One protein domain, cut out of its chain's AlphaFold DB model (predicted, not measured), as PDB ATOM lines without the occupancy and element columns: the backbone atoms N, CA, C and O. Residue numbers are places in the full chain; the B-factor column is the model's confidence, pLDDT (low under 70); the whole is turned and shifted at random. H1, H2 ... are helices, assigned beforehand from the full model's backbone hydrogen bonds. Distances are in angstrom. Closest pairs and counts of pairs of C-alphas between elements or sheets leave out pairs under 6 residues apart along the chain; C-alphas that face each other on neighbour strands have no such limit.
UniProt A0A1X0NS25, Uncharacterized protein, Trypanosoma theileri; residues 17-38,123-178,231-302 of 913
ATOM      1  N   GLU A  17      43.367 -11.880  46.293       86.69
ATOM      2  CA  GLU A  17      42.081 -11.354  46.762       86.69
ATOM      3  C   GLU A  17      42.185 -10.749  48.163       86.69
ATOM      4  O   GLU A  17      41.592  -9.693  48.419       86.69
ATOM      5  N   GLU A  18      42.973 -11.367  49.046       89.44
ATOM      6  CA  GLU A  18      43.220 -10.847  50.390       89.44
ATOM      7  C   GLU A  18      43.975  -9.503  50.335       89.44
ATOM      8  O   GLU A  18      43.583  -8.533  50.996       89.44
ATOM      9  N   GLU A  19      45.025  -9.400  49.508       89.88
ATOM     10  CA  GLU A  19      45.786  -8.156  49.330       89.88
ATOM     11  C   GLU A  19      44.947  -7.014  48.740       89.88
ATOM     12  O   GLU A  19      45.064  -5.871  49.205       89.88
ATOM     13  N   ASP A  20      44.084  -7.312  47.764       90.94
ATOM     14  CA  ASP A  20      43.144  -6.350  47.183       90.94
ATOM     15  C   ASP A  20      42.126  -5.863  48.227       90.94
ATOM     16  O   ASP A  20      41.816  -4.669  48.275       90.94
ATOM     17  N   GLY A  21      41.636  -6.760  49.092       93.38
ATOM     18  CA  GLY A  21      40.716  -6.419  50.178       93.38
ATOM     19  C   GLY A  21      41.339  -5.442  51.177       93.38
ATOM     20  O   GLY A  21      40.737  -4.419  51.522       93.38
ATOM     21  N   PHE A  22      42.589  -5.683  51.590       94.25
ATOM     22  CA  PHE A  22      43.318  -4.730  52.436       94.25
ATOM     23  C   PHE A  22      43.553  -3.391  51.741       94.25
ATOM     24  O   PHE A  22      43.429  -2.343  52.383       94.25
ATOM     25  N   LEU A  23      43.894  -3.408  50.450       96.31
ATOM     26  CA  LEU A  23      44.122  -2.192  49.678       96.31
ATOM     27  C   LEU A  23      42.840  -1.363  49.552       96.31
ATOM     28  O   LEU A  23      42.879  -0.154  49.766       96.31
ATOM     29  N   GLN A  24      41.700  -2.001  49.281       96.75
ATOM     30  CA  GLN A  24      40.401  -1.335  49.216       96.75
ATOM     31  C   GLN A  24      40.072  -0.625  50.533       96.75
ATOM     32  O   GLN A  24      39.747   0.564  50.524       96.75
ATOM     33  N   ILE A  25      40.229  -1.317  51.668       97.06
ATOM     34  CA  ILE A  25      40.021  -0.736  53.002       97.06
ATOM     35  C   ILE A  25      40.984   0.435  53.234       97.06
ATOM     36  O   ILE A  25      40.581   1.483  53.741       97.06
ATOM     37  N   ALA A  26      42.254   0.293  52.850       97.12
ATOM     38  CA  ALA A  26      43.251   1.345  53.020       97.12
ATOM     39  C   ALA A  26      42.934   2.596  52.192       97.12
ATOM     40  O   ALA A  26      43.039   3.708  52.707       97.12
ATOM     41  N   LEU A  27      42.499   2.432  50.943       97.50
ATOM     42  CA  LEU A  27      42.091   3.540  50.081       97.50
ATOM     43  C   LEU A  27      40.828   4.232  50.602       97.50
ATOM     44  O   LEU A  27      40.775   5.459  50.633       97.50
ATOM     45  N   GLN A  28      39.837   3.474  51.083       97.50
ATOM     46  CA  GLN A  28      38.645   4.047  51.719       97.50
ATOM     47  C   GLN A  28      39.004   4.850  52.975       97.50
ATOM     48  O   GLN A  28      38.477   5.943  53.176       97.50
ATOM     49  N   GLN A  29      39.931   4.346  53.798       96.56
ATOM     50  CA  GLN A  29      40.417   5.070  54.974       96.56
ATOM     51  C   GLN A  29      41.201   6.328  54.596       96.56
ATOM     52  O   GLN A  29      41.010   7.364  55.233       96.56
ATOM     53  N   LEU A  30      42.042   6.268  53.560       97.00
ATOM     54  CA  LEU A  30      42.767   7.433  53.054       97.00
ATOM     55  C   LEU A  30      41.788   8.506  52.578       97.00
ATOM     56  O   LEU A  30      41.883   9.653  53.003       97.00
ATOM     57  N   HIS A  31      40.810   8.117  51.763       96.31
ATOM     58  CA  HIS A  31      39.755   9.002  51.287       96.31
ATOM     59  C   HIS A  31      38.977   9.642  52.446       96.31
ATOM     60  O   HIS A  31      38.863  10.863  52.510       96.31
ATOM     61  N   ALA A  32      38.512   8.843  53.413       96.12
ATOM     62  CA  ALA A  32      37.775   9.344  54.574       96.12
ATOM     63  C   ALA A  32      38.605  10.334  55.411       96.12
ATOM     64  O   ALA A  32      38.084  11.350  55.862       96.12
ATOM     65  N   ARG A  33      39.907  10.072  55.587       95.50
ATOM     66  CA  ARG A  33      40.833  10.975  56.290       95.50
ATOM     67  C   ARG A  33      41.043  12.286  55.537       95.50
ATOM     68  O   ARG A  33      41.071  13.336  56.171       95.50
ATOM     69  N   LEU A  34      41.186  12.224  54.211       94.31
ATOM     70  CA  LEU A  34      41.325  13.409  53.365       94.31
ATOM     71  C   LEU A  34      40.048  14.255  53.361       94.31
ATOM     72  O   LEU A  34      40.153  15.472  53.408       94.31
ATOM     73  N   ILE A  35      38.862  13.647  53.363       92.50
ATOM     74  CA  ILE A  35      37.599  14.393  53.465       92.50
ATOM     75  C   ILE A  35      37.443  15.015  54.857       92.50
ATOM     76  O   ILE A  35      37.111  16.188  54.973       92.50
ATOM     77  N   ALA A  36      37.725  14.264  55.925       91.50
ATOM     78  CA  ALA A  36      37.499  14.723  57.300       91.50
ATOM     79  C   ALA A  36      38.352  15.937  57.717       91.50
ATOM     80  O   ALA A  36      38.051  16.581  58.720       91.50
ATOM     81  N   ALA A  37      39.439  16.220  56.998       88.25
ATOM     82  CA  ALA A  37      40.301  17.378  57.229       88.25
ATOM     83  C   ALA A  37      40.279  18.382  56.066       88.25
ATOM     84  O   ALA A  37      41.117  19.286  56.028       88.25
ATOM     85  N   GLN A  38      39.367  18.196  55.108       84.31
ATOM     86  CA  GLN A  38      39.229  19.083  53.964       84.31
ATOM     87  C   GLN A  38      38.807  20.478  54.453       84.31
ATOM     88  O   GLN A  38      38.059  20.565  55.429       84.31
ATOM     89  N   GLY A 123      60.640   3.290  50.773       87.81
ATOM     90  CA  GLY A 123      60.633   1.857  50.456       87.81
ATOM     91  C   GLY A 123      59.351   1.384  49.760       87.81
ATOM     92  O   GLY A 123      58.343   2.083  49.749       87.81
ATOM     93  N   GLN A 124      59.374   0.174  49.187       88.06
ATOM     94  CA  GLN A 124      58.155  -0.481  48.692       88.06
ATOM     95  C   GLN A 124      57.263  -0.869  49.875       88.06
ATOM     96  O   GLN A 124      57.733  -1.535  50.798       88.06
ATOM     97  N   LEU A 125      55.995  -0.459  49.835       92.00
ATOM     98  CA  LEU A 125      55.002  -0.791  50.856       92.00
ATOM     99  C   LEU A 125      54.142  -1.972  50.401       92.00
ATOM    100  O   LEU A 125      53.755  -2.034  49.238       92.00
ATOM    101  N   THR A 126      53.805  -2.871  51.325       93.25
ATOM    102  CA  THR A 126      52.721  -3.854  51.141       93.25
ATOM    103  C   THR A 126      51.359  -3.231  51.468       93.25
ATOM    104  O   THR A 126      51.302  -2.228  52.184       93.25
ATOM    105  N   SER A 127      50.244  -3.835  51.034       94.06
ATOM    106  CA  SER A 127      48.886  -3.337  51.344       94.06
ATOM    107  C   SER A 127      48.642  -3.163  52.855       94.06
ATOM    108  O   SER A 127      48.048  -2.174  53.288       94.06
ATOM    109  N   ARG A 128      49.181  -4.067  53.690       93.62
ATOM    110  CA  ARG A 128      49.086  -3.992  55.163       93.62
ATOM    111  C   ARG A 128      49.934  -2.860  55.762       93.62
ATOM    112  O   ARG A 128      49.500  -2.182  56.698       93.62
ATOM    113  N   GLN A 129      51.135  -2.630  55.226       94.81
ATOM    114  CA  GLN A 129      51.979  -1.505  55.643       94.81
ATOM    115  C   GLN A 129      51.352  -0.174  55.225       94.81
ATOM    116  O   GLN A 129      51.271   0.743  56.039       94.81
ATOM    117  N   PHE A 130      50.839  -0.097  53.996       96.25
ATOM    118  CA  PHE A 130      50.127   1.064  53.478       96.25
ATOM    119  C   PHE A 130      48.935   1.433  54.373       96.25
ATOM    120  O   PHE A 130      48.845   2.572  54.828       96.25
ATOM    121  N   LEU A 131      48.096   0.457  54.744       96.25
ATOM    122  CA  LEU A 131      46.993   0.648  55.692       96.25
ATOM    123  C   LEU A 131      47.463   1.202  57.047       96.25
ATOM    124  O   LEU A 131      46.858   2.127  57.589       96.25
ATOM    125  N   THR A 132      48.552   0.661  57.598       95.69
ATOM    126  CA  THR A 132      49.120   1.126  58.874       95.69
ATOM    127  C   THR A 132      49.561   2.587  58.799       95.69
ATOM    128  O   THR A 132      49.281   3.358  59.718       95.69
ATOM    129  N   VAL A 133      50.202   2.992  57.700       95.88
ATOM    130  CA  VAL A 133      50.636   4.382  57.508       95.88
ATOM    131  C   VAL A 133      49.439   5.313  57.318       95.88
ATOM    132  O   VAL A 133      49.389   6.366  57.950       95.88
ATOM    133  N   VAL A 134      48.434   4.910  56.536       96.12
ATOM    134  CA  VAL A 134      47.197   5.686  56.340       96.12
ATOM    135  C   VAL A 134      46.469   5.935  57.666       96.12
ATOM    136  O   VAL A 134      45.980   7.036  57.903       96.12
ATOM    137  N   ARG A 135      46.444   4.960  58.583       95.25
ATOM    138  CA  ARG A 135      45.832   5.133  59.916       95.25
ATOM    139  C   ARG A 135      46.534   6.180  60.779       95.25
ATOM    140  O   ARG A 135      45.877   6.819  61.601       95.25
ATOM    141  N   LYS A 136      47.845   6.348  60.589       95.00
ATOM    142  CA  LYS A 136      48.670   7.348  61.279       95.00
ATOM    143  C   LYS A 136      48.686   8.708  60.566       95.00
ATOM    144  O   LYS A 136      49.275   9.647  61.091       95.00
ATOM    145  N   LEU A 137      48.057   8.831  59.395       94.69
ATOM    146  CA  LEU A 137      48.041  10.075  58.634       94.69
ATOM    147  C   LEU A 137      47.212  11.154  59.347       94.69
ATOM    148  O   LEU A 137      46.010  10.988  59.585       94.69
ATOM    149  N   ASP A 138      47.854  12.292  59.613       94.38
ATOM    150  CA  ASP A 138      47.189  13.522  60.036       94.38
ATOM    151  C   ASP A 138      46.982  14.457  58.836       94.38
ATOM    152  O   ASP A 138      47.856  15.241  58.457       94.38
ATOM    153  N   ALA A 139      45.802  14.360  58.223       92.44
ATOM    154  CA  ALA A 139      45.452  15.146  57.045       92.44
ATOM    155  C   ALA A 139      45.366  16.661  57.330       92.44
ATOM    156  O   ALA A 139      45.602  17.466  56.429       92.44
ATOM    157  N   LYS A 140      45.162  17.083  58.589       92.50
ATOM    158  CA  LYS A 140      45.142  18.513  58.962       92.50
ATOM    159  C   LYS A 140      46.505  19.181  58.768       92.50
ATOM    160  O   LYS A 140      46.593  20.394  58.572       92.50
ATOM    161  N   MET A 141      47.580  18.393  58.786       93.69
ATOM    162  CA  MET A 141      48.942  18.886  58.594       93.69
ATOM    163  C   MET A 141      49.300  19.125  57.124       93.69
ATOM    164  O   MET A 141      50.311  19.777  56.870       93.69
ATOM    165  N   ILE A 142      48.487  18.674  56.157       92.75
ATOM    166  CA  ILE A 142      48.771  18.820  54.716       92.75
ATOM    167  C   ILE A 142      48.916  20.298  54.324       92.75
ATOM    168  O   ILE A 142      49.842  20.658  53.597       92.75
ATOM    169  N   LEU A 143      48.047  21.172  54.840       89.06
ATOM    170  CA  LEU A 143      48.085  22.606  54.529       89.06
ATOM    171  C   LEU A 143      49.229  23.338  55.234       89.06
ATOM    172  O   LEU A 143      49.780  24.297  54.699       89.06
ATOM    173  N   ARG A 144      49.604  22.874  56.431       90.56
ATOM    174  CA  ARG A 144      50.557  23.559  57.316       90.56
ATOM    175  C   ARG A 144      51.996  23.090  57.136       90.56
ATOM    176  O   ARG A 144      52.925  23.829  57.447       90.56
ATOM    177  N   ASN A 145      52.199  21.862  56.661       93.12
ATOM    178  CA  ASN A 145      53.506  21.227  56.615       93.12
ATOM    179  C   ASN A 145      53.792  20.641  55.227       93.12
ATOM    180  O   ASN A 145      53.219  19.633  54.814       93.12
ATOM    181  N   ARG A 146      54.781  21.227  54.540       92.19
ATOM    182  CA  ARG A 146      55.262  20.755  53.233       92.19
ATOM    183  C   ARG A 146      55.690  19.284  53.254       92.19
ATOM    184  O   ARG A 146      55.504  18.597  52.254       92.19
ATOM    185  N   LYS A 147      56.244  18.795  54.371       92.88
ATOM    186  CA  LYS A 147      56.613  17.382  54.528       92.88
ATOM    187  C   LYS A 147      55.377  16.486  54.542       92.88
ATOM    188  O   LYS A 147      55.354  15.520  53.796       92.88
ATOM    189  N   ALA A 148      54.335  16.850  55.290       92.75
ATOM    190  CA  ALA A 148      53.082  16.094  55.314       92.75
ATOM    191  C   ALA A 148      52.432  16.034  53.921       92.75
ATOM    192  O   ALA A 148      52.011  14.971  53.477       92.75
ATOM    193  N   ALA A 149      52.432  17.149  53.184       91.81
ATOM    194  CA  ALA A 149      51.975  17.180  51.796       91.81
ATOM    195  C   ALA A 149      52.805  16.258  50.875       91.81
ATOM    196  O   ALA A 149      52.243  15.531  50.054       91.81
ATOM    197  N   ALA A 150      54.133  16.246  51.027       92.81
ATOM    198  CA  ALA A 150      55.012  15.341  50.285       92.81
ATOM    199  C   ALA A 150      54.794  13.865  50.665       92.81
ATOM    200  O   ALA A 150      54.827  13.000  49.792       92.81
ATOM    201  N   ASP A 151      54.534  13.573  51.939       93.44
ATOM    202  CA  ASP A 151      54.255  12.222  52.424       93.44
ATOM    203  C   ASP A 151      52.926  11.696  51.857       93.44
ATOM    204  O   ASP A 151      52.867  10.554  51.405       93.44
ATOM    205  N   VAL A 152      51.888  12.536  51.754       94.06
ATOM    206  CA  VAL A 152      50.629  12.165  51.080       94.06
ATOM    207  C   VAL A 152      50.831  11.924  49.584       94.06
ATOM    208  O   VAL A 152      50.292  10.959  49.047       94.06
ATOM    209  N   LEU A 153      51.661  12.723  48.906       93.12
ATOM    210  CA  LEU A 153      52.031  12.460  47.509       93.12
ATOM    211  C   LEU A 153      52.735  11.108  47.343       93.12
ATOM    212  O   LEU A 153      52.436  10.365  46.407       93.12
ATOM    213  N   LYS A 154      53.645  10.761  48.263       93.62
ATOM    214  CA  LYS A 154      54.281   9.437  48.286       93.62
ATOM    215  C   LYS A 154      53.252   8.335  48.522       93.62
ATOM    216  O   LYS A 154      53.317   7.313  47.848       93.62
ATOM    217  N   LEU A 155      52.286   8.545  49.418       94.81
ATOM    218  CA  LEU A 155      51.193   7.597  49.650       94.81
ATOM    219  C   LEU A 155      50.329   7.398  48.400       94.81
ATOM    220  O   LEU A 155      50.032   6.256  48.073       94.81
ATOM    221  N   LEU A 156      49.986   8.452  47.657       94.94
ATOM    222  CA  LEU A 156      49.255   8.319  46.389       94.94
ATOM    223  C   LEU A 156      50.064   7.551  45.330       94.94
ATOM    224  O   LEU A 156      49.509   6.734  44.601       94.94
ATOM    225  N   ASN A 157      51.380   7.754  45.279       92.81
ATOM    226  CA  ASN A 157      52.261   6.983  44.399       92.81
ATOM    227  C   ASN A 157      52.345   5.495  44.806       92.81
ATOM    228  O   ASN A 157      52.339   4.607  43.951       92.81
ATOM    229  N   HIS A 158      52.387   5.202  46.108       93.81
ATOM    230  CA  HIS A 158      52.326   3.825  46.613       93.81
ATOM    231  C   HIS A 158      50.974   3.179  46.341       93.81
ATOM    232  O   HIS A 158      50.933   2.038  45.895       93.81
ATOM    233  N   ALA A 159      49.885   3.920  46.528       94.75
ATOM    234  CA  ALA A 159      48.543   3.481  46.186       94.75
ATOM    235  C   ALA A 159      48.444   3.101  44.703       94.75
ATOM    236  O   ALA A 159      48.023   1.994  44.389       94.75
ATOM    237  N   TYR A 160      48.932   3.960  43.802       94.50
ATOM    238  CA  TYR A 160      49.034   3.646  42.376       94.50
ATOM    239  C   TYR A 160      49.840   2.361  42.125       94.50
ATOM    240  O   TYR A 160      49.389   1.460  41.416       94.50
ATOM    241  N   THR A 161      51.020   2.259  42.744       92.88
ATOM    242  CA  THR A 161      51.921   1.109  42.596       92.88
ATOM    243  C   THR A 161      51.260  -0.194  43.043       92.88
ATOM    244  O   THR A 161      51.443  -1.217  42.389       92.88
ATOM    245  N   LEU A 162      50.487  -0.161  44.129       93.94
ATOM    246  CA  LEU A 162      49.743  -1.306  44.648       93.94
ATOM    247  C   LEU A 162      48.556  -1.660  43.744       93.94
ATOM    248  O   LEU A 162      48.391  -2.824  43.393       93.94
ATOM    249  N   THR A 163      47.785  -0.669  43.291       94.19
ATOM    250  CA  THR A 163      46.604  -0.889  42.443       94.19
ATOM    251  C   THR A 163      46.969  -1.457  41.067       94.19
ATOM    252  O   THR A 163      46.336  -2.407  40.614       94.19
ATOM    253  N   TRP A 164      48.001  -0.927  40.404       93.12
ATOM    254  CA  TRP A 164      48.437  -1.396  39.076       93.12
ATOM    255  C   TRP A 164      49.600  -2.392  39.111       93.12
ATOM    256  O   TRP A 164      50.055  -2.838  38.057       93.12
ATOM    257  N   ARG A 165      50.102  -2.744  40.301       90.44
ATOM    258  CA  ARG A 165      51.266  -3.626  40.507       90.44
ATOM    259  C   ARG A 165      52.519  -3.188  39.718       90.44
ATOM    260  O   ARG A 165      53.401  -4.003  39.432       90.44
ATOM    261  N   ASP A 166      52.636  -1.898  39.377       84.12
ATOM    262  CA  ASP A 166      53.762  -1.339  38.614       84.12
ATOM    263  C   ASP A 166      54.704  -0.513  39.497       84.12
ATOM    264  O   ASP A 166      54.609   0.706  39.618       84.12
ATOM    265  N   THR A 167      55.703  -1.190  40.060       77.81
ATOM    266  CA  THR A 167      56.775  -0.564  40.860       77.81
ATOM    267  C   THR A 167      57.757   0.269  40.037       77.81
ATOM    268  O   THR A 167      58.607   0.966  40.595       77.81
ATOM    269  N   LYS A 168      57.705   0.180  38.704       74.44
ATOM    270  CA  LYS A 168      58.672   0.822  37.811       74.44
ATOM    271  C   LYS A 168      58.093   2.020  37.078       74.44
ATOM    272  O   LYS A 168      58.883   2.706  36.433       74.44
ATOM    273  N   TYR A 169      56.792   2.287  37.165       69.12
ATOM    274  CA  TYR A 169      56.139   3.374  36.437       69.12
ATOM    275  C   TYR A 169      56.847   4.717  36.659       69.12
ATOM    276  O   TYR A 169      57.423   5.280  35.726       69.12
ATOM    277  N   LEU A 170      56.927   5.172  37.917       63.50
ATOM    278  CA  LEU A 170      57.516   6.472  38.244       63.50
ATOM    279  C   LEU A 170      59.024   6.516  37.954       63.50
ATOM    280  O   LEU A 170      59.548   7.533  37.507       63.50
ATOM    281  N   ILE A 171      59.732   5.398  38.154       68.62
ATOM    282  CA  ILE A 171      61.173   5.292  37.878       68.62
ATOM    283  C   ILE A 171      61.438   5.386  36.369       68.62
ATOM    284  O   ILE A 171      62.390   6.048  35.954       68.62
ATOM    285  N   LYS A 172      60.607   4.744  35.540       69.88
ATOM    286  CA  LYS A 172      60.689   4.807  34.074       69.88
ATOM    287  C   LYS A 172      60.335   6.205  33.565       69.88
ATOM    288  O   LYS A 172      61.083   6.728  32.742       69.88
ATOM    289  N   ALA A 173      59.269   6.811  34.089       62.75
ATOM    290  CA  ALA A 173      58.844   8.166  33.737       62.75
ATOM    291  C   ALA A 173      59.917   9.209  34.109       62.75
ATOM    292  O   ALA A 173      60.360   9.986  33.264       62.75
ATOM    293  N   THR A 174      60.448   9.141  35.335       61.00
ATOM    294  CA  THR A 174      61.467  10.085  35.827       61.00
ATOM    295  C   THR A 174      62.811   9.921  35.102       61.00
ATOM    296  O   THR A 174      63.483  10.911  34.814       61.00
ATOM    297  N   ARG A 175      63.231   8.686  34.773       59.34
ATOM    298  CA  ARG A 175      64.496   8.446  34.046       59.34
ATOM    299  C   ARG A 175      64.451   8.901  32.590       59.34
ATOM    300  O   ARG A 175      65.490   9.297  32.072       59.34
ATOM    301  N   ARG A 176      63.288   8.851  31.933       57.00
ATOM    302  CA  ARG A 176      63.142   9.305  30.541       57.00
ATOM    303  C   ARG A 176      63.197  10.827  30.412       57.00
ATOM    304  O   ARG A 176      63.801  11.309  29.463       57.00
ATOM    305  N   GLY A 177      62.673  11.571  31.388       51.84
ATOM    306  CA  GLY A 177      62.685  13.041  31.369       51.84
ATOM    307  C   GLY A 177      64.053  13.694  31.608       51.84
ATOM    308  O   GLY A 177      64.213  14.878  31.348       51.84
ATOM    309  N   ARG A 178      65.063  12.954  32.092       47.38
ATOM    310  CA  ARG A 178      66.385  13.512  32.447       47.38
ATOM    311  C   ARG A 178      67.534  12.969  31.595       47.38
ATOM    312  O   ARG A 178      68.683  12.965  32.040       47.38
ATOM    313  N   PHE A 231      62.977  16.069  20.900       63.38
ATOM    314  CA  PHE A 231      62.070  16.182  22.033       63.38
ATOM    315  C   PHE A 231      61.291  14.868  22.166       63.38
ATOM    316  O   PHE A 231      60.352  14.616  21.413       63.38
ATOM    317  N   LEU A 232      61.727  13.981  23.060       65.06
ATOM    318  CA  LEU A 232      61.043  12.718  23.319       65.06
ATOM    319  C   LEU A 232      59.994  12.947  24.404       65.06
ATOM    320  O   LEU A 232      60.341  13.064  25.580       65.06
ATOM    321  N   ILE A 233      58.716  12.959  24.023       64.69
ATOM    322  CA  ILE A 233      57.652  12.822  25.016       64.69
ATOM    323  C   ILE A 233      57.788  11.444  25.649       64.69
ATOM    324  O   ILE A 233      57.856  10.418  24.968       64.69
ATOM    325  N   SER A 234      57.856  11.426  26.978       62.22
ATOM    326  CA  SER A 234      57.780  10.186  27.734       62.22
ATOM    327  C   SER A 234      56.393   9.585  27.530       62.22
ATOM    328  O   SER A 234      55.450   9.994  28.199       62.22
ATOM    329  N   THR A 235      56.277   8.601  26.637       63.47
ATOM    330  CA  THR A 235      55.110   7.714  26.593       63.47
ATOM    331  C   THR A 235      54.922   7.080  27.965       63.47
ATOM    332  O   THR A 235      55.887   6.576  28.565       63.47
ATOM    333  N   PHE A 236      53.710   7.202  28.504       68.31
ATOM    334  CA  PHE A 236      53.376   6.648  29.805       68.31
ATOM    335  C   PHE A 236      53.267   5.138  29.632       68.31
ATOM    336  O   PHE A 236      52.438   4.681  28.862       68.31
ATOM    337  N   PRO A 237      54.107   4.325  30.293       68.12
ATOM    338  CA  PRO A 237      54.030   2.889  30.094       68.12
ATOM    339  C   PRO A 237      52.647   2.397  30.523       68.12
ATOM    340  O   PRO A 237      52.284   2.534  31.691       68.12
ATOM    341  N   THR A 238      51.895   1.822  29.584       73.19
ATOM    342  CA  THR A 238      50.613   1.190  29.884       73.19
ATOM    343  C   THR A 238      50.865   0.035  30.859       73.19
ATOM    344  O   THR A 238      51.680  -0.850  30.559       73.19
ATOM    345  N   PRO A 239      50.232   0.029  32.042       82.12
ATOM    346  CA  PRO A 239      50.404  -1.058  32.991       82.12
ATOM    347  C   PRO A 239      49.937  -2.380  32.380       82.12
ATOM    348  O   PRO A 239      48.906  -2.443  31.718       82.12
ATOM    349  N   THR A 240      50.679  -3.460  32.623       82.38
ATOM    350  CA  THR A 240      50.304  -4.795  32.126       82.38
ATOM    351  C   THR A 240      49.175  -5.430  32.935       82.38
ATOM    352  O   THR A 240      48.493  -6.321  32.440       82.38
ATOM    353  N   TYR A 241      49.010  -5.016  34.193       88.06
ATOM    354  CA  TYR A 241      47.983  -5.525  35.096       88.06
ATOM    355  C   TYR A 241      46.739  -4.633  35.049       88.06
ATOM    356  O   TYR A 241      46.852  -3.407  35.055       88.06
ATOM    357  N   LYS A 242      45.556  -5.258  35.028       90.56
ATOM    358  CA  LYS A 242      44.261  -4.573  35.010       90.56
ATOM    359  C   LYS A 242      43.625  -4.652  36.407       90.56
ATOM    360  O   LYS A 242      43.203  -5.741  36.791       90.56
ATOM    361  N   PRO A 243      43.549  -3.542  37.164       91.94
ATOM    362  CA  PRO A 243      42.998  -3.555  38.516       91.94
ATOM    363  C   PRO A 243      41.484  -3.793  38.543       91.94
ATOM    364  O   PRO A 243      40.780  -3.562  37.554       91.94
ATOM    365  N   LYS A 244      40.960  -4.152  39.723       94.56
ATOM    366  CA  LYS A 244      39.517  -4.112  40.007       94.56
ATOM    367  C   LYS A 244      38.988  -2.680  39.854       94.56
ATOM    368  O   LYS A 244      39.598  -1.728  40.344       94.56
ATOM    369  N   LYS A 245      37.818  -2.536  39.218       94.81
ATOM    370  CA  LYS A 245      37.178  -1.235  38.931       94.81
ATOM    371  C   LYS A 245      37.006  -0.373  40.186       94.81
ATOM    372  O   LYS A 245      37.247   0.828  40.155       94.81
ATOM    373  N   GLU A 246      36.634  -0.998  41.297       95.75
ATOM    374  CA  GLU A 246      36.397  -0.328  42.578       95.75
ATOM    375  C   GLU A 246      37.649   0.366  43.123       95.75
ATOM    376  O   GLU A 246      37.564   1.496  43.599       95.75
ATOM    377  N   LEU A 247      38.823  -0.265  43.000       96.44
ATOM    378  CA  LEU A 247      40.092   0.312  43.455       96.44
ATOM    379  C   LEU A 247      40.446   1.574  42.660       96.44
ATOM    380  O   LEU A 247      40.868   2.570  43.246       96.44
ATOM    381  N   ILE A 248      40.219   1.545  41.343       95.56
ATOM    382  CA  ILE A 248      40.465   2.678  40.438       95.56
ATOM    383  C   ILE A 248      39.570   3.861  40.822       95.56
ATOM    384  O   ILE A 248      40.059   4.977  40.996       95.56
ATOM    385  N   LEU A 249      38.272   3.609  41.029       94.69
ATOM    386  CA  LEU A 249      37.306   4.644  41.407       94.69
ATOM    387  C   LEU A 249      37.621   5.259  42.779       94.69
ATOM    388  O   LEU A 249      37.558   6.477  42.935       94.69
ATOM    389  N   ILE A 250      37.991   4.451  43.780       96.19
ATOM    390  CA  ILE A 250      38.343   4.973  45.111       96.19
ATOM    391  C   ILE A 250      39.654   5.768  45.049       96.19
ATOM    392  O   ILE A 250      39.759   6.818  45.688       96.19
ATOM    393  N   LEU A 251      40.644   5.319  44.270       96.38
ATOM    394  CA  LEU A 251      41.885   6.071  44.104       96.38
ATOM    395  C   LEU A 251      41.647   7.414  43.400       96.38
ATOM    396  O   LEU A 251      42.202   8.415  43.849       96.38
ATOM    397  N   SER A 252      40.794   7.470  42.368       95.00
ATOM    398  CA  SER A 252      40.405   8.744  41.736       95.00
ATOM    399  C   SER A 252      39.791   9.698  42.749       95.00
ATOM    400  O   SER A 252      40.248  10.830  42.873       95.00
ATOM    401  N   LYS A 253      38.865   9.217  43.587       93.38
ATOM    402  CA  LYS A 253      38.280  10.028  44.666       93.38
ATOM    403  C   LYS A 253      39.323  10.544  45.662       93.38
ATOM    404  O   LYS A 253      39.219  11.676  46.139       93.38
ATOM    405  N   CYS A 254      40.353   9.750  45.966       94.81
ATOM    406  CA  CYS A 254      41.481  10.210  46.784       94.81
ATOM    407  C   CYS A 254      42.237  11.356  46.097       94.81
ATOM    408  O   CYS A 254      42.553  12.345  46.755       94.81
ATOM    409  N   VAL A 255      42.510  11.236  44.793       93.81
ATOM    410  CA  VAL A 255      43.174  12.279  43.993       93.81
ATOM    411  C   VAL A 255      42.326  13.548  43.939       93.81
ATOM    412  O   VAL A 255      42.835  14.623  44.238       93.81
ATOM    413  N   GLU A 256      41.036  13.435  43.636       89.81
ATOM    414  CA  GLU A 256      40.089  14.556  43.581       89.81
ATOM    415  C   GLU A 256      40.043  15.318  44.910       89.81
ATOM    416  O   GLU A 256      40.239  16.532  44.949       89.81
ATOM    417  N   THR A 257      39.888  14.591  46.019       89.50
ATOM    418  CA  THR A 257      39.882  15.184  47.366       89.50
ATOM    419  C   THR A 257      41.222  15.845  47.686       89.50
ATOM    420  O   THR A 257      41.268  16.929  48.266       89.50
ATOM    421  N   PHE A 258      42.330  15.218  47.285       91.06
ATOM    422  CA  PHE A 258      43.668  15.754  47.488       91.06
ATOM    423  C   PHE A 258      43.930  17.041  46.689       91.06
ATOM    424  O   PHE A 258      44.595  17.945  47.196       91.06
ATOM    425  N   LEU A 259      43.384  17.169  45.476       89.75
ATOM    426  CA  LEU A 259      43.543  18.372  44.651       89.75
ATOM    427  C   LEU A 259      42.921  19.619  45.293       89.75
ATOM    428  O   LEU A 259      43.446  20.712  45.094       89.75
ATOM    429  N   VAL A 260      41.901  19.467  46.143       87.81
ATOM    430  CA  VAL A 260      41.350  20.588  46.927       87.81
ATOM    431  C   VAL A 260      42.395  21.175  47.883       87.81
ATOM    432  O   VAL A 260      42.502  22.390  48.018       87.81
ATOM    433  N   TYR A 261      43.262  20.355  48.483       88.81
ATOM    434  CA  TYR A 261      44.346  20.863  49.336       88.81
ATOM    435  C   TYR A 261      45.395  21.660  48.554       88.81
ATOM    436  O   TYR A 261      46.044  22.554  49.102       88.81
ATOM    437  N   ALA A 262      45.588  21.348  47.270       87.50
ATOM    438  CA  ALA A 262      46.499  22.093  46.406       87.50
ATOM    439  C   ALA A 262      45.959  23.491  46.050       87.50
ATOM    440  O   ALA A 262      46.724  24.358  45.621       87.50
ATOM    441  N   ASN A 263      44.667  23.745  46.265       81.62
ATOM    442  CA  ASN A 263      44.098  25.084  46.171       81.62
ATOM    443  C   ASN A 263      44.649  26.000  47.269       81.62
ATOM    444  O   ASN A 263      45.255  27.033  46.984       81.62
ATOM    445  N   GLU A 264      44.535  25.537  48.513       83.38
ATOM    446  CA  GLU A 264      44.887  26.291  49.718       83.38
ATOM    447  C   GLU A 264      46.392  26.317  50.001       83.38
ATOM    448  O   GLU A 264      46.897  27.236  50.639       83.38
ATOM    449  N   SER A 265      47.145  25.315  49.533       88.69
ATOM    450  CA  SER A 265      48.586  25.209  49.785       88.69
ATOM    451  C   SER A 265      49.415  25.526  48.533       88.69
ATOM    452  O   SER A 265      49.605  24.652  47.677       88.69
ATOM    453  N   PRO A 266      50.024  26.731  48.428       87.38
ATOM    454  CA  PRO A 266      50.912  27.086  47.317       87.38
ATOM    455  C   PRO A 266      52.103  26.134  47.166       87.38
ATOM    456  O   PRO A 266      52.553  25.848  46.052       87.38
ATOM    457  N   SER A 267      52.603  25.610  48.288       87.69
ATOM    458  CA  SER A 267      53.697  24.636  48.297       87.69
ATOM    459  C   SER A 267      53.273  23.327  47.639       87.69
ATOM    460  O   SER A 267      53.993  22.811  46.783       87.69
ATOM    461  N   LEU A 268      52.102  22.799  48.009       90.31
ATOM    462  CA  LEU A 268      51.579  21.574  47.416       90.31
ATOM    463  C   LEU A 268      51.254  21.769  45.934       90.31
ATOM    464  O   LEU A 268      51.665  20.959  45.104       90.31
ATOM    465  N   ARG A 269      50.613  22.888  45.591       90.69
ATOM    466  CA  ARG A 269      50.346  23.271  44.205       90.69
ATOM    467  C   ARG A 269      51.599  23.235  43.346       90.69
ATOM    468  O   ARG A 269      51.598  22.633  42.277       90.69
ATOM    469  N   THR A 270      52.682  23.837  43.828       90.31
ATOM    470  CA  THR A 270      53.964  23.863  43.113       90.31
ATOM    471  C   THR A 270      54.546  22.455  42.964       90.31
ATOM    472  O   THR A 270      55.040  22.115  41.891       90.31
ATOM    473  N   MET A 271      54.447  21.610  44.000       90.75
ATOM    474  CA  MET A 271      54.920  20.218  43.947       90.75
ATOM    475  C   MET A 271      54.167  19.373  42.913       90.75
ATOM    476  O   MET A 271      54.804  18.594  42.208       90.75
ATOM    477  N   ILE A 272      52.845  19.541  42.796       90.38
ATOM    478  CA  ILE A 272      52.028  18.830  41.799       90.38
ATOM    479  C   ILE A 272      52.327  19.353  40.390       90.38
ATOM    480  O   ILE A 272      52.631  18.582  39.487       90.38
ATOM    481  N   THR A 273      52.277  20.673  40.208       88.88
ATOM    482  CA  THR A 273      52.323  21.315  38.881       88.88
ATOM    483  C   THR A 273      53.715  21.402  38.255       88.88
ATOM    484  O   THR A 273      53.821  21.709  37.073       88.88
ATOM    485  N   SER A 274      54.781  21.150  39.022       87.38
ATOM    486  CA  SER A 274      56.170  21.184  38.527       87.38
ATOM    487  C   SER A 274      56.801  19.794  38.403       87.38
ATOM    488  O   SER A 274      57.969  19.675  38.045       87.38
ATOM    489  N   ASN A 275      56.070  18.727  38.744       89.75
ATOM    490  CA  ASN A 275      56.560  17.356  38.630       89.75
ATOM    491  C   ASN A 275      55.772  16.606  37.557       89.75
ATOM    492  O   ASN A 275      54.742  15.997  37.833       89.75
ATOM    493  N   MET A 276      56.310  16.601  36.339       86.75
ATOM    494  CA  MET A 276      55.700  15.960  35.171       86.75
ATOM    495  C   MET A 276      55.351  14.484  35.367       86.75
ATOM    496  O   MET A 276      54.319  14.023  34.886       86.75
ATOM    497  N   SER A 277      56.191  13.732  36.084       86.56
ATOM    498  CA  SER A 277      55.944  12.304  36.324       86.56
ATOM    499  C   SER A 277      54.761  12.091  37.265       86.56
ATOM    500  O   SER A 277      53.925  11.224  37.021       86.56
ATOM    501  N   LEU A 278      54.677  12.903  38.320       88.94
ATOM    502  CA  LEU A 278      53.548  12.887  39.242       88.94
ATOM    503  C   LEU A 278      52.266  13.338  38.538       88.94
ATOM    504  O   LEU A 278      51.245  12.669  38.641       88.94
ATOM    505  N   LEU A 279      52.327  14.443  37.799       90.06
ATOM    506  CA  LEU A 279      51.182  14.999  37.096       90.06
ATOM    507  C   LEU A 279      50.612  14.009  36.070       90.06
ATOM    508  O   LEU A 279      49.406  13.780  36.046       90.06
ATOM    509  N   GLY A 280      51.482  13.353  35.298       89.56
ATOM    510  CA  GLY A 280      51.095  12.286  34.379       89.56
ATOM    511  C   GLY A 280      50.431  11.093  35.068       89.56
ATOM    512  O   GLY A 280      49.403  10.612  34.596       89.56
ATOM    513  N   MET A 281      50.955  10.663  36.223       91.06
ATOM    514  CA  MET A 281      50.342   9.603  37.035       91.06
ATOM    515  C   MET A 281      48.927   9.986  37.493       91.06
ATOM    516  O   MET A 281      48.007   9.181  37.370       91.06
ATOM    517  N   LEU A 282      48.738  11.210  37.998       92.31
ATOM    518  CA  LEU A 282      47.426  11.692  38.441       92.31
ATOM    519  C   LEU A 282      46.429  11.751  37.275       92.31
ATOM    520  O   LEU A 282      45.302  11.283  37.411       92.31
ATOM    521  N   CYS A 283      46.861  12.254  36.114       91.75
ATOM    522  CA  CYS A 283      46.031  12.288  34.911       91.75
ATOM    523  C   CYS A 283      45.615  10.887  34.457       91.75
ATOM    524  O   CYS A 283      44.460  10.681  34.095       91.75
ATOM    525  N   PHE A 284      46.542   9.926  34.491       91.31
ATOM    526  CA  PHE A 284      46.266   8.538  34.134       91.31
ATOM    527  C   PHE A 284      45.218   7.913  35.063       91.31
ATOM    528  O   PHE A 284      44.244   7.344  34.580       91.31
ATOM    529  N   VAL A 285      45.374   8.066  36.384       92.50
ATOM    530  CA  VAL A 285      44.423   7.525  37.373       92.50
ATOM    531  C   VAL A 285      43.015   8.080  37.151       92.50
ATOM    532  O   VAL A 285      42.063   7.307  37.053       92.50
ATOM    533  N   CYS A 286      42.879   9.404  37.041       92.44
ATOM    534  CA  CYS A 286      41.578  10.040  36.834       92.44
ATOM    535  C   CYS A 286      40.996   9.726  35.445       92.44
ATOM    536  O   CYS A 286      39.793   9.511  35.316       92.44
ATOM    537  N   GLY A 287      41.833   9.637  34.407       90.56
ATOM    538  CA  GLY A 287      41.415   9.235  33.064       90.56
ATOM    539  C   GLY A 287      40.841   7.816  33.034       90.56
ATOM    540  O   GLY A 287      39.751   7.607  32.511       90.56
ATOM    541  N   GLU A 288      41.520   6.848  33.656       90.56
ATOM    542  CA  GLU A 288      41.022   5.470  33.766       90.56
ATOM    543  C   GLU A 288      39.722   5.382  34.577       90.56
ATOM    544  O   GLU A 288      38.814   4.644  34.200       90.56
ATOM    545  N   ALA A 289      39.583   6.165  35.649       92.00
ATOM    546  CA  ALA A 289      38.332   6.231  36.401       92.00
ATOM    547  C   ALA A 289      37.173   6.770  35.546       92.00
ATOM    548  O   ALA A 289      36.104   6.160  35.516       92.00
ATOM    549  N   ARG A 290      37.396   7.832  34.762       89.25
ATOM    550  CA  ARG A 290      36.388   8.365  33.827       89.25
ATOM    551  C   ARG A 290      35.978   7.361  32.758       89.25
ATOM    552  O   ARG A 290      34.791   7.268  32.448       89.25
ATOM    553  N   LYS A 291      36.919   6.560  32.247       89.44
ATOM    554  CA  LYS A 291      36.607   5.466  31.312       89.44
ATOM    555  C   LYS A 291      35.667   4.419  31.923       89.44
ATOM    556  O   LYS A 291      34.927   3.771  31.193       89.44
ATOM    557  N   LEU A 292      35.686   4.245  33.248       90.06
ATOM    558  CA  LEU A 292      34.794   3.324  33.960       90.06
ATOM    559  C   LEU A 292      33.423   3.929  34.292       90.06
ATOM    560  O   LEU A 292      32.465   3.173  34.435       90.06
ATOM    561  N   GLU A 293      33.332   5.254  34.436       87.38
ATOM    562  CA  GLU A 293      32.081   5.964  34.744       87.38
ATOM    563  C   GLU A 293      31.172   6.138  33.521       87.38
ATOM    564  O   GLU A 293      29.947   6.123  33.649       87.38
ATOM    565  N   VAL A 294      31.748   6.301  32.327       83.69
ATOM    566  CA  VAL A 294      30.973   6.467  31.093       83.69
ATOM    567  C   VAL A 294      30.438   5.107  30.642       83.69
ATOM    568  O   VAL A 294      31.140   4.298  30.048       83.69
ATOM    569  N   LEU A 295      29.158   4.861  30.929       73.94
ATOM    570  CA  LEU A 295      28.443   3.634  30.552       73.94
ATOM    571  C   LEU A 295      28.156   3.523  29.042       73.94
ATOM    572  O   LEU A 295      27.771   2.451  28.581       73.94
ATOM    573  N   SER A 296      28.314   4.613  28.282       71.94
ATOM    574  CA  SER A 296      28.019   4.642  26.846       71.94
ATOM    575  C   SER A 296      29.252   4.263  26.015       71.94
ATOM    576  O   SER A 296      30.246   4.992  26.076       71.94
ATOM    577  N   PRO A 297      29.205   3.181  25.214       71.69
ATOM    578  CA  PRO A 297      30.310   2.786  24.338       71.69
ATOM    579  C   PRO A 297      30.563   3.770  23.183       71.69
ATOM    580  O   PRO A 297      31.631   3.714  22.583       71.69
ATOM    581  N   ASP A 298      29.621   4.675  22.892       73.31
ATOM    582  CA  ASP A 298      29.708   5.595  21.749       73.31
ATOM    583  C   ASP A 298      30.455   6.904  22.054       73.31
ATOM    584  O   ASP A 298      30.724   7.691  21.148       73.31
ATOM    585  N   ASN A 299      30.808   7.163  23.316       70.38
ATOM    586  CA  ASN A 299      31.596   8.343  23.658       70.38
ATOM    587  C   ASN A 299      33.086   8.016  23.536       70.38
ATOM    588  O   ASN A 299      33.632   7.294  24.371       70.38
ATOM    589  N   GLU A 300      33.750   8.592  22.529       76.44
ATOM    590  CA  GLU A 300      35.212   8.614  22.436       76.44
ATOM    591  C   GLU A 300      35.791   9.250  23.709       76.44
ATOM    592  O   GLU A 300      35.775  10.466  23.916       76.44
ATOM    593  N   LEU A 301      36.245   8.395  24.621       79.06
ATOM    594  CA  LEU A 301      36.890   8.804  25.856       79.06
ATOM    595  C   LEU A 301      38.285   9.330  25.532       79.06
ATOM    596  O   LEU A 301      39.071   8.661  24.863       79.06
ATOM    597  N   ARG A 302      38.598  10.511  26.063       83.44
ATOM    598  CA  ARG A 302      39.916  11.136  25.945       83.44
ATOM    599  C   ARG A 302      41.007  10.203  26.459       83.44
ATOM    600  O   ARG A 302      40.959   9.751  27.607       83.44
TER     601      ARG A 302
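Overview. This is residues 17 to 38, 123 to 178 and 231 to 302 of the 913 residues of an uncharacterized protein of Trypanosoma theileri (UniProt A0A1X0NS25). Three long helices, H1, H3 and H5, form an up-and-down bundle, each running against the one before it in the chain. H2 packs beside H1 and H3, H7 crosses H5 at a slant, and the short helices H6 and H4 pack on H3 and H7 respectively. The printed part has 150 residues with seven named helices, H1 to H7 in order, and no named strand; its class is all helix. It is compact and rounded, with a radius of gyration of the C-alphas of 15.3 A and spans of 41 by 40 by 31 A.

Along the chain. Find C-alpha 17 at (42.081, -11.354, 46.762); from there H1 runs through residues 17 to 36, 28.5 A long. After the first cut, look for H2 at residues 127 to 135, then H3 at residues 146 to 164, which starts at (55.262, 20.755, 53.233) and is 27.2 A long. H4 holds residues 169 to 177. After the second cut and an unnamed stretch, residues 231 to 244, you reach H5, residues 245 to 264, 30.6 A long. H6 holds residues 266 to 273, and H7, residues 276 to 293, is 25.7 A long and ends at C-alpha 293, (32.081, 5.964, 34.744).

Arrangement. Start at the bundle: H1 touches H5 at a shallow tilt of 25 degrees, the same way, with the C-alphas of His 31 and Cys 254 closest at 5.0 A. H3 runs opposite ways to H5 at a shallow tilt of 16 degrees and touches it with residues 156 to 163 alone, closest at the C-alphas of Thr 163 and Leu 247, 6.7 A. Residues 23 to 27 alone of H1 touch H3, closest at Leu 27 and Ala 159, C-alphas 7.5 A apart. H2 touches H1, with the C-alphas of Ala 26 and Leu 131 closest at 4.7 A, and forms a helical hairpin with H3. H7 touches H5 at a steep tilt of 50 degrees, closest at the C-alphas of Ser 252 and Cys 286, 5.2 A. H6 touches H3 at Ala 149 and Leu 268, the closest C-alphas, 6.2 A. H4 touches H7, closest at the C-alphas of Ala 173 and Ser 277, 5.7 A, and is apart from H5. Every O i to N i+4 pair is within hydrogen-bond range in H1, H2, H3, H4, H6 and H7; in H5, 12 of 16 are.

Size, cuts and confidence. The C-alphas farthest apart are those of Asn 145 and Asp 298, 45.0 A. Residues 39 to 122 are not printed, with 27.7 A between C-alphas 38 and 123; residues 179 to 230 are not printed, with 11.6 A between C-alphas 178 and 231. Of the links printed whole, none is long. Look for low confidence, pLDDT under 70, at residues 169 to 178 and 231 to 237.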